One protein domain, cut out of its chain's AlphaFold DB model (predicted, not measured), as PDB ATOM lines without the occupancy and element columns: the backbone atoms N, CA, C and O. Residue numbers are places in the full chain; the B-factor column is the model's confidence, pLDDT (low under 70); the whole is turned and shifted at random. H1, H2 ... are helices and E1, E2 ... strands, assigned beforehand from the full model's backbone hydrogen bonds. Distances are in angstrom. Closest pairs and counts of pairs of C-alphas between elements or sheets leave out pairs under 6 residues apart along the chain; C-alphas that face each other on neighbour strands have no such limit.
ATOM      1  N   SER A  80      -8.598  36.189   4.048       74.94
ATOM      2  CA  SER A  80      -8.136  35.008   4.773       74.94
ATOM      3  C   SER A  80      -7.285  34.198   3.808       74.94
ATOM      4  O   SER A  80      -7.796  33.480   2.946       74.94
ATOM      5  N   GLU A  81      -5.976  34.373   3.913       69.06
ATOM      6  CA  GLU A  81      -5.020  33.493   3.266       69.06
ATOM      7  C   GLU A  81      -4.727  32.447   4.318       69.06
ATOM      8  O   GLU A  81      -3.924  32.696   5.211       69.06
ATOM      9  N   ALA A  82      -5.430  31.312   4.277       56.31
ATOM     10  CA  ALA A  82      -5.159  30.216   5.195       56.31
ATOM     11  C   ALA A  82      -3.640  29.978   5.211       56.31
ATOM     12  O   ALA A  82      -3.084  29.441   4.255       56.31
ATOM     13  N   ALA A  83      -2.961  30.395   6.287       50.28
ATOM     14  CA  ALA A  83      -1.498  30.386   6.391       50.28
ATOM     15  C   ALA A  83      -0.915  28.961   6.433       50.28
ATOM     16  O   ALA A  83       0.270  28.748   6.690       50.28
ATOM     17  N   TRP A  84      -1.770  27.968   6.223       58.88
ATOM     18  CA  TRP A  84      -1.537  26.563   6.419       58.88
ATOM     19  C   TRP A  84      -1.522  25.891   5.046       58.88
ATOM     20  O   TRP A  84      -2.498  26.004   4.299       58.88
ATOM     21  N   PRO A  85      -0.465  25.150   4.688       46.25
ATOM     22  CA  PRO A  85      -0.460  24.400   3.444       46.25
ATOM     23  C   PRO A  85      -1.545  23.312   3.492       46.25
ATOM     24  O   PRO A  85      -1.379  22.274   4.133       46.25
ATOM     25  N   MET A  86      -2.658  23.532   2.779       46.56
ATOM     26  CA  MET A  86      -3.756  22.560   2.626       46.56
ATOM     27  C   MET A  86      -3.287  21.199   2.083       46.56
ATOM     28  O   MET A  86      -3.983  20.197   2.223       46.56
ATOM     29  N   SER A  87      -2.088  21.131   1.498       40.22
ATOM     30  CA  SER A  87      -1.478  19.887   1.026       40.22
ATOM     31  C   SER A  87      -1.192  18.868   2.140       40.22
ATOM     32  O   SER A  87      -1.071  17.689   1.831       40.22
ATOM     33  N   ALA A  88      -1.124  19.273   3.416       40.31
ATOM     34  CA  ALA A  88      -0.972  18.350   4.552       40.31
ATOM     35  C   ALA A  88      -2.308  17.747   5.053       40.31
ATOM     36  O   ALA A  88      -2.312  16.880   5.924       40.31
ATOM     37  N   VAL A  89      -3.447  18.217   4.529       48.62
ATOM     38  CA  VAL A  89      -4.791  18.003   5.107       48.62
ATOM     39  C   VAL A  89      -5.544  16.833   4.457       48.62
ATOM     40  O   VAL A  89      -6.532  16.333   4.997       48.62
ATOM     41  N   ILE A  90      -5.071  16.332   3.316       43.22
ATOM     42  CA  ILE A  90      -5.763  15.285   2.560       43.22
ATOM     43  C   ILE A  90      -5.324  13.904   3.079       43.22
ATOM     44  O   ILE A  90      -4.472  13.250   2.488       43.22
ATOM     45  N   GLY A  91      -5.896  13.470   4.209       45.22
ATOM     46  CA  GLY A  91      -5.822  12.069   4.669       45.22
ATOM     47  C   GLY A  91      -5.428  11.826   6.133       45.22
ATOM     48  O   GLY A  91      -5.450  10.677   6.570       45.22
ATOM     49  N   SER A  92      -5.115  12.871   6.902       51.78
ATOM     50  CA  SER A  92      -4.528  12.763   8.249       51.78
ATOM     51  C   SER A  92      -5.427  13.398   9.318       51.78
ATOM     52  O   SER A  92      -6.077  14.413   9.063       51.78
ATOM     53  N   LYS A  93      -5.443  12.850  10.545       61.62
ATOM     54  CA  LYS A  93      -5.985  13.590  11.702       61.62
ATOM     55  C   LYS A  93      -5.049  14.762  11.982       61.62
ATOM     56  O   LYS A  93      -3.836  14.563  12.041       61.62
ATOM     57  N   TYR A  94      -5.599  15.959  12.164       67.56
ATOM     58  CA  TYR A  94      -4.810  17.133  12.511       67.56
ATOM     59  C   TYR A  94      -5.476  17.962  13.606       67.56
ATOM     60  O   TYR A  94      -6.701  17.990  13.724       67.56
ATOM     61  N   THR A  95      -4.660  18.646  14.403       71.00
ATOM     62  CA  THR A  95      -5.091  19.749  15.265       71.00
ATOM     63  C   THR A  95      -4.293  20.986  14.880       71.00
ATOM     64  O   THR A  95      -3.084  20.916  14.669       71.00
ATOM     65  N   ALA A  96      -4.978  22.116  14.726       75.44
ATOM     66  CA  ALA A  96      -4.375  23.370  14.300       75.44
ATOM     67  C   ALA A  96      -4.828  24.496  15.229       75.44
ATOM     68  O   ALA A  96      -5.987  24.527  15.638       75.44
ATOM     69  N   GLY A  97      -3.919  25.405  15.564       82.12
ATOM     70  CA  GLY A  97      -4.230  26.593  16.351       82.12
ATOM     71  C   GLY A  97      -3.073  27.582  16.413       82.12
ATOM     72  O   GLY A  97      -2.016  27.376  15.819       82.12
ATOM     73  N   VAL A  98      -3.288  28.667  17.143       87.44
ATOM     74  CA  VAL A  98      -2.284  29.705  17.387       87.44
ATOM     75  C   VAL A  98      -1.660  29.518  18.767       87.44
ATOM     76  O   VAL A  98      -2.375  29.275  19.742       87.44
ATOM     77  N   GLU A  99      -0.334  29.652  18.878       89.31
ATOM     78  CA  GLU A  99       0.328  29.720  20.188       89.31
ATOM     79  C   GLU A  99      -0.189  30.933  20.983       89.31
ATOM     80  O   GLU A  99      -0.176  32.056  20.469       89.31
ATOM     81  N   PRO A 100      -0.649  30.742  22.232       82.62
ATOM     82  CA  PRO A 100      -1.162  31.839  23.038       82.62
ATOM     83  C   PRO A 100      -0.050  32.843  23.363       82.62
ATOM     84  O   PRO A 100       1.040  32.475  23.801       82.62
ATOM     85  N   GLY A 101      -0.350  34.129  23.197       83.06
ATOM     86  CA  GLY A 101       0.563  35.228  23.500       83.06
ATOM     87  C   GLY A 101      -0.157  36.433  24.100       83.06
ATOM     88  O   GLY A 101      -1.383  36.492  24.147       83.06
ATOM     89  N   ALA A 102       0.593  37.447  24.541       75.38
ATOM     90  CA  ALA A 102       0.004  38.648  25.153       75.38
ATOM     91  C   ALA A 102      -1.002  39.369  24.231       75.38
ATOM     92  O   ALA A 102      -1.929  40.017  24.704       75.38
ATOM     93  N   ALA A 103      -0.825  39.242  22.914       83.44
ATOM     94  CA  ALA A 103      -1.628  39.923  21.909       83.44
ATOM     95  C   ALA A 103      -2.803  39.097  21.350       83.44
ATOM     96  O   ALA A 103      -3.674  39.701  20.722       83.44
ATOM     97  N   TYR A 104      -2.814  37.774  21.565       89.75
ATOM     98  CA  TYR A 104      -3.883  36.846  21.182       89.75
ATOM     99  C   TYR A 104      -3.900  35.651  22.151       89.75
ATOM    100  O   TYR A 104      -3.004  34.807  22.143       89.75
ATOM    101  N   ASN A 105      -4.887  35.623  23.040       89.25
ATOM    102  CA  ASN A 105      -5.042  34.677  24.148       89.25
ATOM    103  C   ASN A 105      -6.526  34.522  24.528       89.25
ATOM    104  O   ASN A 105      -7.408  35.053  23.855       89.25
ATOM    105  N   ALA A 106      -6.798  33.786  25.608       86.00
ATOM    106  CA  ALA A 106      -8.156  33.474  26.052       86.00
ATOM    107  C   ALA A 106      -8.983  34.719  26.428       86.00
ATOM    108  O   ALA A 106     -10.199  34.703  26.256       86.00
ATOM    109  N   ASP A 107      -8.325  35.797  26.866       88.44
ATOM    110  CA  ASP A 107      -8.962  37.051  27.285       88.44
ATOM    111  C   ASP A 107      -9.090  38.063  26.133       88.44
ATOM    112  O   ASP A 107      -9.545  39.196  26.316       88.44
ATOM    113  N   THR A 108      -8.673  37.688  24.920       89.81
ATOM    114  CA  THR A 108      -8.727  38.589  23.766       89.81
ATOM    115  C   THR A 108     -10.173  38.887  23.389       89.81
ATOM    116  O   THR A 108     -10.980  37.985  23.177       89.81
ATOM    117  N   THR A 109     -10.480  40.179  23.278       90.06
ATOM    118  CA  THR A 109     -11.785  40.683  22.847       90.06
ATOM    119  C   THR A 109     -11.598  41.603  21.652       90.06
ATOM    120  O   THR A 109     -10.740  42.489  21.683       90.06
ATOM    121  N   GLY A 110     -12.376  41.401  20.591       92.06
ATOM    122  CA  GLY A 110     -12.219  42.186  19.373       92.06
ATOM    123  C   GLY A 110     -12.929  41.606  18.159       92.06
ATOM    124  O   GLY A 110     -13.700  40.657  18.258       92.06
ATOM    125  N   VAL A 111     -12.626  42.189  17.006       91.50
ATOM    126  CA  VAL A 111     -13.123  41.761  15.697       91.50
ATOM    127  C   VAL A 111     -11.930  41.333  14.850       91.50
ATOM    128  O   VAL A 111     -10.969  42.086  14.717       91.50
ATOM    129  N   LEU A 112     -11.972  40.136  14.276       90.38
ATOM    130  CA  LEU A 112     -10.990  39.642  13.319       90.38
ATOM    131  C   LEU A 112     -11.391  40.076  11.905       90.38
ATOM    132  O   LEU A 112     -12.487  39.760  11.440       90.38
ATOM    133  N   LEU A 113     -10.497  40.804  11.234       90.44
ATOM    134  CA  LEU A 113     -10.699  41.354   9.885       90.44
ATOM    135  C   LEU A 113      -9.712  40.799   8.855       90.44
ATOM    136  O   LEU A 113      -9.625  41.309   7.740       90.44
ATOM    137  N   GLY A 114      -8.956  39.771   9.224       88.94
ATOM    138  CA  GLY A 114      -8.118  39.020   8.302       88.94
ATOM    139  C   GLY A 114      -7.058  38.198   9.014       88.94
ATOM    140  O   GLY A 114      -6.708  38.480  10.165       88.94
ATOM    141  N   ASP A 115      -6.545  37.200   8.310       87.31
ATOM    142  CA  ASP A 115      -5.464  36.333   8.758       87.31
ATOM    143  C   ASP A 115      -4.612  35.848   7.578       87.31
ATOM    144  O   ASP A 115      -5.093  35.763   6.444       87.31
ATOM    145  N   GLY A 116      -3.344  35.534   7.858       85.81
ATOM    146  CA  GLY A 116      -2.477  34.874   6.888       85.81
ATOM    147  C   GLY A 116      -0.991  34.852   7.249       85.81
ATOM    148  O   GLY A 116      -0.641  34.959   8.434       85.81
ATOM    149  N   PRO A 117      -0.097  34.619   6.268       86.88
ATOM    150  CA  PRO A 117       1.336  34.497   6.510       86.88
ATOM    151  C   PRO A 117       1.951  35.822   6.970       86.88
ATOM    152  O   PRO A 117       1.463  36.915   6.666       86.88
ATOM    153  N   ARG A 118       3.064  35.728   7.708       90.25
ATOM    154  CA  ARG A 118       3.814  36.899   8.177       90.25
ATOM    155  C   ARG A 118       4.138  37.832   7.010       90.25
ATOM    156  O   ARG A 118       4.701  37.411   6.004       90.25
ATOM    157  N   GLY A 119       3.855  39.117   7.190       88.06
ATOM    158  CA  GLY A 119       4.199  40.152   6.217       88.06
ATOM    159  C   GLY A 119       3.220  40.277   5.052       88.06
ATOM    160  O   GLY A 119       3.465  41.107   4.180       88.06
ATOM    161  N   MET A 120       2.103  39.535   5.049       86.50
ATOM    162  CA  MET A 120       1.057  39.712   4.040       86.50
ATOM    163  C   MET A 120       0.570  41.166   3.987       86.50
ATOM    164  O   MET A 120       0.487  41.852   5.021       86.50
ATOM    165  N   GLU A 121       0.245  41.643   2.791       89.69
ATOM    166  CA  GLU A 121      -0.332  42.970   2.619       89.69
ATOM    167  C   GLU A 121      -1.817  42.937   3.028       89.69
ATOM    168  O   GLU A 121      -2.561  42.081   2.549       89.69
ATOM    169  N   PRO A 122      -2.281  43.824   3.931       89.94
ATOM    170  CA  PRO A 122      -3.698  43.895   4.259       89.94
ATOM    171  C   PRO A 122      -4.482  44.463   3.073       89.94
ATOM    172  O   PRO A 122      -3.948  45.236   2.281       89.94
ATOM    173  N   THR A 123      -5.778  44.173   2.996       90.50
ATOM    174  CA  THR A 123      -6.674  44.826   2.027       90.50
ATOM    175  C   THR A 123      -6.707  46.341   2.247       90.50
ATOM    176  O   THR A 123      -6.455  46.817   3.355       90.50
ATOM    177  N   LEU A 124      -7.080  47.122   1.226       90.38
ATOM    178  CA  LEU A 124      -7.203  48.584   1.357       90.38
ATOM    179  C   LEU A 124      -8.135  48.996   2.506       90.38
ATOM    180  O   LEU A 124      -7.848  49.960   3.217       90.38
ATOM    181  N   PHE A 125      -9.203  48.226   2.728       91.06
ATOM    182  CA  PHE A 125     -10.111  48.394   3.859       91.06
ATOM    183  C   PHE A 125      -9.387  48.233   5.201       91.06
ATOM    184  O   PHE A 125      -9.419  49.135   6.037       91.06
ATOM    185  N   VAL A 126      -8.672  47.122   5.400       92.38
ATOM    186  CA  VAL A 126      -7.919  46.870   6.637       92.38
ATOM    187  C   VAL A 126      -6.793  47.892   6.814       92.38
ATOM    188  O   VAL A 126      -6.593  48.387   7.920       92.38
ATOM    189  N   GLN A 127      -6.103  48.283   5.739       93.62
ATOM    190  CA  GLN A 127      -5.087  49.339   5.772       93.62
ATOM    191  C   GLN A 127      -5.662  50.677   6.254       93.62
ATOM    192  O   GLN A 127      -5.003  51.388   7.015       93.62
ATOM    193  N   ALA A 128      -6.882  51.032   5.841       92.12
ATOM    194  CA  ALA A 128      -7.549  52.248   6.295       92.12
ATOM    195  C   ALA A 128      -7.886  52.201   7.787       92.12
ATOM    196  O   ALA A 128      -7.589  53.143   8.524       92.12
ATOM    197  N   LEU A 129      -8.411  51.071   8.256       93.19
ATOM    198  CA  LEU A 129      -8.684  50.847   9.674       93.19
ATOM    199  C   LEU A 129      -7.403  50.843  10.527       93.19
ATOM    200  O   LEU A 129      -7.394  51.342  11.652       93.19
ATOM    201  N   MET A 130      -6.294  50.333   9.987       94.44
ATOM    202  CA  MET A 130      -4.982  50.414  10.633       94.44
ATOM    203  C   MET A 130      -4.465  51.853  10.702       94.44
ATOM    204  O   MET A 130      -3.973  52.273  11.746       94.44
ATOM    205  N   ALA A 131      -4.604  52.630   9.622       94.06
ATOM    206  CA  ALA A 131      -4.216  54.041   9.599       94.06
ATOM    207  C   ALA A 131      -5.031  54.888  10.593       94.06
ATOM    208  O   ALA A 131      -4.500  55.833  11.172       94.06
ATOM    209  N   ALA A 132      -6.292  54.518  10.828       91.50
ATOM    210  CA  ALA A 132      -7.148  55.120  11.847       91.50
ATOM    211  C   ALA A 132      -6.862  54.625  13.280       91.50
ATOM    212  O   ALA A 132      -7.461  55.122  14.228       91.50
ATOM    213  N   GLY A 133      -5.965  53.649  13.457       92.56
ATOM    214  CA  GLY A 133      -5.586  53.119  14.769       92.56
ATOM    215  C   GLY A 133      -6.616  52.191  15.421       92.56
ATOM    216  O   GLY A 133      -6.437  51.819  16.578       92.56
ATOM    217  N   VAL A 134      -7.671  51.789  14.703       92.06
ATOM    218  CA  VAL A 134      -8.718  50.894  15.237       92.06
ATOM    219  C   VAL A 134      -8.395  49.415  15.047       92.06
ATOM    220  O   VAL A 134      -8.894  48.572  15.792       92.06
ATOM    221  N   VAL A 135      -7.543  49.099  14.068       94.19
ATOM    222  CA  VAL A 135      -7.059  47.744  13.784       94.19
ATOM    223  C   VAL A 135      -5.552  47.689  13.945       94.19
ATOM    224  O   VAL A 135      -4.827  48.582  13.512       94.19
ATOM    225  N   ARG A 136      -5.065  46.599  14.532       94.56
ATOM    226  CA  ARG A 136      -3.636  46.312  14.653       94.56
ATOM    227  C   ARG A 136      -3.285  44.988  13.990       94.56
ATOM    228  O   ARG A 136      -4.059  44.032  14.028       94.56
ATOM    229  N   ARG A 137      -2.074  44.931  13.438       94.31
ATOM    230  CA  ARG A 137      -1.429  43.679  13.037       94.31
ATOM    231  C   ARG A 137      -0.917  42.981  14.296       94.31
ATOM    232  O   ARG A 137      -0.177  43.576  15.078       94.31
ATOM    233  N   VAL A 138      -1.329  41.739  14.495       93.81
ATOM    234  CA  VAL A 138      -0.967  40.913  15.642       93.81
ATOM    235  C   VAL A 138      -0.124  39.743  15.164       93.81
ATOM    236  O   VAL A 138      -0.647  38.865  14.478       93.81
ATOM    237  N   PRO A 139       1.169  39.713  15.520       92.88
ATOM    238  CA  PRO A 139       2.024  38.618  15.134       92.88
ATOM    239  C   PRO A 139       1.702  37.358  15.937       92.88
ATOM    240  O   PRO A 139       1.605  37.407  17.164       92.88
ATOM    241  N   VAL A 140       1.561  36.230  15.241       90.81
ATOM    242  CA  VAL A 140       1.239  34.924  15.825       90.81
ATOM    243  C   VAL A 140       2.132  33.813  15.271       90.81
ATOM    244  O   VAL A 140       2.748  33.971  14.211       90.81
ATOM    245  N   THR A 141       2.175  32.689  15.988       90.62
ATOM    246  CA  THR A 141       2.757  31.425  15.522       90.62
ATOM    247  C   THR A 141       1.636  30.418  15.315       90.62
ATOM    248  O   THR A 141       0.953  30.023  16.262       90.62
ATOM    249  N   TRP A 142       1.453  29.999  14.073       86.31
ATOM    250  CA  TRP A 142       0.556  28.927  13.675       86.31
ATOM    251  C   TRP A 142       1.200  27.575  13.968       86.31
ATOM    252  O   TRP A 142       2.356  27.354  13.608       86.31
ATOM    253  N   VAL A 143       0.459  26.659  14.588       85.69
ATOM    254  CA  VAL A 143       0.928  25.305  14.909       85.69
ATOM    255  C   VAL A 143      -0.040  24.284  14.343       85.69
ATOM    256  O   VAL A 143      -1.229  24.320  14.656       85.69
ATOM    257  N   VAL A 144       0.481  23.370  13.526       81.69
ATOM    258  CA  VAL A 144      -0.260  22.215  13.008       81.69
ATOM    259  C   VAL A 144       0.378  20.952  13.548       81.69
ATOM    260  O   VAL A 144       1.549  20.680  13.278       81.69
ATOM    261  N   HIS A 145      -0.405  20.157  14.260       81.38
ATOM    262  CA  HIS A 145      -0.074  18.779  14.573       81.38
ATOM    263  C   HIS A 145      -0.770  17.878  13.566       81.38
ATOM    264  O   HIS A 145      -1.986  17.941  13.413       81.38
ATOM    265  N   THR A 146      -0.006  17.036  12.886       78.00
ATOM    266  CA  THR A 146      -0.506  16.058  11.919       78.00
ATOM    267  C   THR A 146      -0.141  14.657  12.373       78.00
ATOM    268  O   THR A 146       1.007  14.412  12.748       78.00
ATOM    269  N   THR A 147      -1.086  13.730  12.270       75.69
ATOM    270  CA  THR A 147      -0.868  12.303  12.505       75.69
ATOM    271  C   THR A 147      -1.036  11.559  11.186       75.69
ATOM    272  O   THR A 147      -2.154  11.437  10.680       75.69
ATOM    273  N   HIS A 148       0.070  11.064  10.636       71.44
ATOM    274  CA  HIS A 148       0.092  10.283   9.402       71.44
ATOM    275  C   HIS A 148       0.131   8.785   9.728       71.44
ATOM    276  O   HIS A 148       0.796   8.399  10.695       71.44
ATOM    277  N   PRO A 149      -0.527   7.922   8.935       68.56
ATOM    278  CA  PRO A 149      -0.310   6.485   9.031       68.56
ATOM    279  C   PRO A 149       1.175   6.176   8.826       68.56
ATOM    280  O   PRO A 149       1.800   6.719   7.911       68.56
ATOM    281  N   GLY A 150       1.751   5.316   9.668       70.06
ATOM    282  CA  GLY A 150       3.115   4.847   9.445       70.06
ATOM    283  C   GLY A 150       3.219   4.080   8.129       70.06
ATOM    284  O   GLY A 150       2.270   3.420   7.700       70.06
ATOM    285  N   VAL A 178       2.881   8.218  12.575       77.56
ATOM    286  CA  VAL A 178       3.929   9.234  12.629       77.56
ATOM    287  C   VAL A 178       3.284  10.572  12.955       77.56
ATOM    288  O   VAL A 178       2.457  11.087  12.199       77.56
ATOM    289  N   GLU A 179       3.673  11.143  14.087       82.81
ATOM    290  CA  GLU A 179       3.264  12.483  14.491       82.81
ATOM    291  C   GLU A 179       4.295  13.508  14.018       82.81
ATOM    292  O   GLU A 179       5.502  13.327  14.180       82.81
ATOM    293  N   ALA A 180       3.817  14.606  13.441       81.50
ATOM    294  CA  ALA A 180       4.646  15.740  13.063       81.50
ATOM    295  C   ALA A 180       3.995  17.037  13.544       81.50
ATOM    296  O   ALA A 180       2.776  17.191  13.491       81.50
ATOM    297  N   THR A 181       4.821  17.966  14.021       84.44
ATOM    298  CA  THR A 181       4.393  19.313  14.408       84.44
ATOM    299  C   THR A 181       5.106  20.317  13.530       84.44
ATOM    300  O   THR A 181       6.336  20.364  13.538       84.44
ATOM    301  N   THR A 182       4.347  21.143  12.822       83.12
ATOM    302  CA  THR A 182       4.904  22.219  12.000       83.12
ATOM    303  C   THR A 182       4.485  23.568  12.557       83.12
ATOM    304  O   THR A 182       3.347  23.730  13.001       83.12
ATOM    305  N   ARG A 183       5.421  24.521  12.555       86.94
ATOM    306  CA  ARG A 183       5.202  25.893  13.012       86.94
ATOM    307  C   ARG A 183       5.441  26.873  11.878       86.94
ATOM    308  O   ARG A 183       6.418  26.721  11.149       86.94
ATOM    309  N   PHE A 184       4.582  27.879  11.773       85.81
ATOM    310  CA  PHE A 184       4.681  28.929  10.763       85.81
ATOM    311  C   PHE A 184       4.391  30.288  11.391       85.81
ATOM    312  O   PHE A 184       3.545  30.405  12.275       85.81
ATOM    313  N   GLU A 185       5.072  31.329  10.929       89.88
ATOM    314  CA  GLU A 185       4.769  32.687  11.365       89.88
ATOM    315  C   GLU A 185       3.597  33.276  10.578       89.88
ATOM    316  O   GLU A 185       3.537  33.167   9.352       89.88
ATOM    317  N   GLY A 186       2.693  33.955  11.282       88.38
ATOM    318  CA  GLY A 186       1.525  34.584  10.681       88.38
ATOM    319  C   GLY A 186       1.123  35.895  11.323       88.38
ATOM    320  O   GLY A 186       1.596  36.255  12.402       88.38
ATOM    321  N   ASP A 187       0.226  36.602  10.652       91.12
ATOM    322  CA  ASP A 187      -0.372  37.846  11.115       91.12
ATOM    323  C   ASP A 187      -1.893  37.699  11.225       91.12
ATOM    324  O   ASP A 187      -2.539  37.138  10.342       91.12
ATOM    325  N   LEU A 188      -2.459  38.242  12.303       91.62
ATOM    326  CA  LEU A 188      -3.896  38.477  12.454       91.62
ATOM    327  C   LEU A 188      -4.168  39.982  12.408       91.62
ATOM    328  O   LEU A 188      -3.425  40.766  13.003       91.62
ATOM    329  N   PHE A 189      -5.254  40.402  11.769       93.25
ATOM    330  CA  PHE A 189      -5.710  41.792  11.797       93.25
ATOM    331  C   PHE A 189      -6.867  41.926  12.779       93.25
ATOM    332  O   PHE A 189      -8.004  41.564  12.476       93.25
ATOM    333  N   LEU A 190      -6.559  42.420  13.979       93.12
ATOM    334  CA  LEU A 190      -7.505  42.490  15.090       93.12
ATOM    335  C   LEU A 190      -7.907  43.934  15.369       93.12
ATOM    336  O   LEU A 190      -7.068  44.783  15.681       93.12
ATOM    337  N   GLY A 191      -9.205  44.187  15.267       92.69
ATOM    338  CA  GLY A 191      -9.858  45.406  15.704       92.69
ATOM    339  C   GLY A 191     -10.268  45.334  17.168       92.69
ATOM    340  O   GLY A 191     -10.769  44.308  17.624       92.69
ATOM    341  N   SER A 192     -10.090  46.426  17.907       89.31
ATOM    342  CA  SER A 192     -10.496  46.518  19.314       89.31
ATOM    343  C   SER A 192     -11.035  47.904  19.653       89.31
ATOM    344  O   SER A 192     -10.641  48.888  19.035       89.31
ATOM    345  N   GLY A 193     -11.889  47.985  20.675       85.94
ATOM    346  CA  GLY A 193     -12.457  49.246  21.155       85.94
ATOM    347  C   GLY A 193     -13.880  49.521  20.655       85.94
ATOM    348  O   GLY A 193     -14.419  48.761  19.846       85.94
ATOM    349  N   PRO A 194     -14.506  50.602  21.153       83.62
ATOM    350  CA  PRO A 194     -15.927  50.874  20.943       83.62
ATOM    351  C   PRO A 194     -16.279  51.191  19.485       83.62
ATOM    352  O   PRO A 194     -17.419  51.011  19.092       83.62
ATOM    353  N   GLU A 195     -15.313  51.617  18.667       80.38
ATOM    354  CA  GLU A 195     -15.563  51.971  17.263       80.38
ATOM    355  C   GLU A 195     -15.793  50.759  16.346       80.38
ATOM    356  O   GLU A 195     -16.236  50.921  15.209       80.38
ATOM    357  N   ILE A 196     -15.457  49.551  16.808       86.88
ATOM    358  CA  ILE A 196     -15.493  48.333  15.991       86.88
ATOM    359  C   ILE A 196     -16.199  47.169  16.693       86.88
ATOM    360  O   ILE A 196     -16.951  46.424  16.061       86.88
ATOM    361  N   VAL A 197     -16.005  47.024  18.007       86.31
ATOM    362  CA  VAL A 197     -16.618  45.953  18.799       86.31
ATOM    363  C   VAL A 197     -18.121  46.192  18.911       86.31
ATOM    364  O   VAL A 197     -18.557  47.276  19.280       86.31
ATOM    365  N   GLY A 198     -18.914  45.168  18.591       81.81
ATOM    366  CA  GLY A 198     -20.380  45.248  18.591       81.81
ATOM    367  C   GLY A 198     -20.981  45.876  17.331       81.81
ATOM    368  O   GLY A 198     -22.196  45.832  17.160       81.81
ATOM    369  N   HIS A 199     -20.150  46.408  16.433       85.62
ATOM    370  CA  HIS A 199     -20.595  46.919  15.140       85.62
ATOM    371  C   HIS A 199     -20.382  45.927  14.005       85.62
ATOM    372  O   HIS A 199     -21.135  45.939  13.040       85.62
ATOM    373  N   PHE A 200     -19.372  45.063  14.098       87.62
ATOM    374  CA  PHE A 200     -19.172  44.011  13.108       87.62
ATOM    375  C   PHE A 200     -19.789  42.697  13.553       87.62
ATOM    376  O   PHE A 200     -19.579  42.239  14.678       87.62
ATOM    377  N   GLU A 201     -20.520  42.077  12.635       80.38
ATOM    378  CA  GLU A 201     -21.216  40.822  12.876       80.38
ATOM    379  C   GLU A 201     -21.044  39.852  11.713       80.38
ATOM    380  O   GLU A 201     -20.800  40.260  10.573       80.38
ATOM    381  N   ILE A 202     -21.215  38.566  12.030       78.12
ATOM    382  CA  ILE A 202     -21.407  37.493  11.057       78.12
ATOM    383  C   ILE A 202     -22.792  36.883  11.283       78.12
ATOM    384  O   ILE A 202     -23.018  36.262  12.335       78.12
ATOM    385  N   PRO A 203     -23.703  37.022  10.308       73.75
ATOM    386  CA  PRO A 203     -24.974  36.317  10.284       73.75
ATOM    387  C   PRO A 203     -24.786  34.806  10.477       73.75
ATOM    388  O   PRO A 203     -23.817  34.248   9.957       73.75
ATOM    389  N   PRO A 204     -25.682  34.113  11.204       70.62
ATOM    390  CA  PRO A 204     -25.559  32.674  11.440       70.62
ATOM    391  C   PRO A 204     -25.388  31.837  10.164       70.62
ATOM    392  O   PRO A 204     -24.653  30.855  10.187       70.62
ATOM    393  N   ASP A 205     -26.028  32.245   9.069       69.81
ATOM    394  CA  ASP A 205     -25.977  31.625   7.742       69.81
ATOM    395  C   ASP A 205     -24.660  31.877   6.989       69.81
ATOM    396  O   ASP A 205     -24.261  31.059   6.168       69.81
ATOM    397  N   GLU A 206     -23.939  32.956   7.302       66.69
ATOM    398  CA  GLU A 206     -22.631  33.272   6.705       66.69
ATOM    399  C   GLU A 206     -21.460  32.648   7.487       66.69
ATOM    400  O   GLU A 206     -20.313  32.665   7.028       66.69
ATOM    401  N   ARG A 207     -21.720  32.039   8.654       64.38
ATOM    402  CA  ARG A 207     -20.691  31.324   9.423       64.38
ATOM    403  C   ARG A 207     -20.142  30.162   8.593       64.38
ATOM    404  O   ARG A 207     -20.890  29.288   8.164       64.38
ATOM    405  N   GLY A 208     -18.828  30.152   8.373       51.66
ATOM    406  CA  GLY A 208     -18.143  29.100   7.612       51.66
ATOM    407  C   GLY A 208     -18.221  29.227   6.084       51.66
ATOM    408  O   GLY A 208     -17.807  28.297   5.399       51.66
ATOM    409  N   HIS A 209     -18.724  30.346   5.546       51.84
ATOM    410  CA  HIS A 209     -18.776  30.613   4.101       51.84
ATOM    411  C   HIS A 209     -17.678  31.595   3.638       51.84
ATOM    412  O   HIS A 209     -17.094  32.334   4.430       51.84
ATOM    413  N   ILE A 210     -17.400  31.590   2.325       41.06
ATOM    414  CA  ILE A 210     -16.350  32.381   1.656       41.06
ATOM    415  C   ILE A 210     -16.545  33.885   1.927       41.06
ATOM    416  O   ILE A 210     -17.606  34.436   1.637       41.06
ATOM    417  N   GLY A 211     -15.506  34.539   2.458       49.19
ATOM    418  CA  GLY A 211     -15.487  35.966   2.817       49.19
ATOM    419  C   GLY A 211     -15.544  36.243   4.325       49.19
ATOM    420  O   GLY A 211     -15.226  37.354   4.741       49.19
ATOM    421  N   ALA A 212     -15.889  35.246   5.149       58.59
ATOM    422  CA  ALA A 212     -15.787  35.332   6.604       58.59
ATOM    423  C   ALA A 212     -14.453  34.742   7.085       58.59
ATOM    424  O   ALA A 212     -14.094  33.615   6.737       58.59
ATOM    425  N   VAL A 213     -13.725  35.484   7.922       72.81
ATOM    426  CA  VAL A 213     -12.469  34.991   8.509       72.81
ATOM    427  C   VAL A 213     -12.800  33.985   9.594       72.81
ATOM    428  O   VAL A 213     -13.551  34.301  10.523       72.81
ATOM    429  N   SER A 214     -12.235  32.785   9.501       78.38
ATOM    430  CA  SER A 214     -12.347  31.804  10.577       78.38
ATOM    431  C   SER A 214     -11.445  32.222  11.724       78.38
ATOM    432  O   SER A 214     -10.235  32.351  11.562       78.38
ATOM    433  N   ILE A 215     -12.035  32.441  12.895       83.00
ATOM    434  CA  ILE A 215     -11.267  32.825  14.074       83.00
ATOM    435  C   ILE A 215     -10.438  31.618  14.506       83.00
ATOM    436  O   ILE A 215     -11.012  30.559  14.774       83.00
ATOM    437  N   PRO A 216      -9.108  31.732  14.579       84.06
ATOM    438  CA  PRO A 216      -8.290  30.577  14.876       84.06
ATOM    439  C   PRO A 216      -8.380  30.192  16.358       84.06
ATOM    440  O   PRO A 216      -8.294  31.071  17.224       84.06
ATOM    441  N   PRO A 217      -8.528  28.897  16.692       85.50
ATOM    442  CA  PRO A 217      -8.477  28.452  18.076       85.50
ATOM    443  C   PRO A 217      -7.070  28.639  18.651       85.50
ATOM    444  O   PRO A 217      -6.069  28.660  17.929       85.50
ATOM    445  N   LEU A 218      -6.987  28.746  19.974       87.75
ATOM    446  CA  LEU A 218      -5.703  28.688  20.666       87.75
ATOM    447  C   LEU A 218      -5.200  27.247  20.686       87.75
ATOM    448  O   LEU A 218      -5.991  26.300  20.744       87.75
ATOM    449  N   LEU A 219      -3.886  27.070  20.671       85.31
ATOM    450  CA  LEU A 219      -3.279  25.751  20.757       85.31
ATOM    451  C   LEU A 219      -3.779  24.998  22.002       85.31
ATOM    452  O   LEU A 219      -3.811  25.546  23.102       85.31
ATOM    453  N   GLY A 220      -4.182  23.738  21.818       77.44
ATOM    454  CA  GLY A 220      -4.770  22.914  22.881       77.44
ATOM    455  C   GLY A 220      -6.271  23.131  23.105       77.44
ATOM    456  O   GLY A 220      -6.861  22.452  23.942       77.44
ATOM    457  N   THR A 221      -6.906  24.023  22.340       78.25
ATOM    458  CA  THR A 221      -8.358  24.239  22.353       78.25
ATOM    459  C   THR A 221      -8.972  23.869  21.008       78.25
ATOM    460  O   THR A 221      -8.324  23.931  19.966       78.25
ATOM    461  N   THR A 222     -10.241  23.469  21.024       70.69
ATOM    462  CA  THR A 222     -11.013  23.166  19.809       70.69
ATOM    463  C   THR A 222     -11.927  24.317  19.394       70.69
ATOM    464  O   THR A 222     -12.609  24.215  18.380       70.69
ATOM    465  N   SER A 223     -11.981  25.395  20.182       73.75
ATOM    466  CA  SER A 223     -12.885  26.528  19.978       73.75
ATOM    467  C   SER A 223     -12.119  27.855  20.011       73.75
ATOM    468  O   SER A 223     -11.165  27.975  20.781       73.75
ATOM    469  N   PRO A 224     -12.520  28.851  19.205       80.31
ATOM    470  CA  PRO A 224     -11.930  30.187  19.244       80.31
ATOM    471  C   PRO A 224     -12.116  30.889  20.600       80.31
ATOM    472  O   PRO A 224     -13.037  30.531  21.345       80.31
ATOM    473  N   PRO A 225     -11.301  31.915  20.920       84.38
ATOM    474  CA  PRO A 225     -11.534  32.756  22.090       84.38
ATOM    475  C   PRO A 225     -12.943  33.380  22.049       84.38
ATOM    476  O   PRO A 225     -13.321  33.956  21.027       84.38
ATOM    477  N   PRO A 226     -13.726  33.311  23.142       82.50
ATOM    478  CA  PRO A 226     -15.143  33.685  23.126       82.50
ATOM    479  C   PRO A 226     -15.387  35.192  22.956       82.50
ATOM    480  O   PRO A 226     -16.484  35.587  22.572       82.50
ATOM    481  N   GLY A 227     -14.390  36.035  23.244       85.88
ATOM    482  CA  GLY A 227     -14.473  37.489  23.083       85.88
ATOM    483  C   GLY A 227     -14.189  37.986  21.663       85.88
ATOM    484  O   GLY A 227     -14.322  39.183  21.400       85.88
ATOM    485  N   VAL A 228     -13.776  37.106  20.747       86.69
ATOM    486  CA  VAL A 228     -13.444  37.487  19.373       86.69
ATOM    487  C   VAL A 228     -14.620  37.163  18.462       86.69
ATOM    488  O   VAL A 228     -15.143  36.049  18.464       86.69
ATOM    489  N   THR A 229     -15.026  38.138  17.658       86.62
ATOM    490  CA  THR A 229     -15.935  37.940  16.526       86.62
ATOM    491  C   THR A 229     -15.167  38.124  15.224       86.62
ATOM    492  O   THR A 229     -14.028  38.577  15.221       86.62
ATOM    493  N   SER A 230     -15.757  37.741  14.102       84.25
ATOM    494  CA  SER A 230     -15.208  38.030  12.778       84.25
ATOM    495  C   SER A 230     -16.198  38.924  12.033       84.25
ATOM    496  O   SER A 230     -17.347  39.070  12.461       84.25
ATOM    497  N   ALA A 231     -15.734  39.600  10.991       84.44
ATOM    498  CA  ALA A 231     -16.495  40.622  10.291       84.44
ATOM    499  C   ALA A 231     -17.054  40.101   8.958       84.44
ATOM    500  O   ALA A 231     -16.296  39.641   8.109       84.44
ATOM    501  N   SER A 232     -18.367  40.238   8.740       80.81
ATOM    502  CA  SER A 232     -18.971  40.155   7.396       80.81
ATOM    503  C   SER A 232     -19.922  41.313   7.088       80.81
ATOM    504  O   SER A 232     -20.047  41.738   5.934       80.81
TER     505      SER A 232
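What this domain is: This is residues 80 to 150 and 178 to 232 of the 325 residues of an uncharacterized protein of Acetobacter aceti (UniProt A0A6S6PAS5). Long antiparallel strands E3 and E4 make a ribbon; with E1 beside one end and E2 and short E5 towards the other, they form a sheet curled like part of a barrel, H1 packing on it. Of the 126 printed residues under half are in named elements, and these are mostly strand: E1, E2, H1, E3, E4, E5 along the chain, the strands in a mixed sheet of order E1, E3, E4, E2, E5. The whole is compact, radius of gyration of the C-alphas 14.9 A, spanning 51 by 31 by 26 A.

Where its parts are: E1, residues 93 to 98, begins at C-alpha 93 (-5.985, 13.590, 11.702). E2 is 110 to 117, H1 124 to 131, E3 135 to 148, 38.4 A, E4 178 to 191, 38.8 A, and E5 228 to 230, ending at C-alpha 230 (-15.208, 38.030, 12.778).

How they stand to each other: Within hydrogen-bond range are N 95 and O 145 of antiparallel E1 and E3, 2.9 A, N 138 and O 188 of E3 and E4, 2.8 A, N 113 and O 189 of antiparallel E4 and E2, 2.9 A, and N 112 and O 229 of parallel E2 and E5, 2.7 A. H1, with every O i to N i+4 pair within range, is on the sheet at a height of 8.9 A. E2, H1, E3 form a split strand-helix-strand unit, two same-way strands with E4 between, its crossover right-handed.

The domain as a whole: Across the cut, residues 151 to 177, C-alphas 150 and 178 are 5.5 A apart. Links E1 to E2 and E4 to E5 are long. Residues 81 to 94, 149 and 205 to 212 have pLDDT under 70.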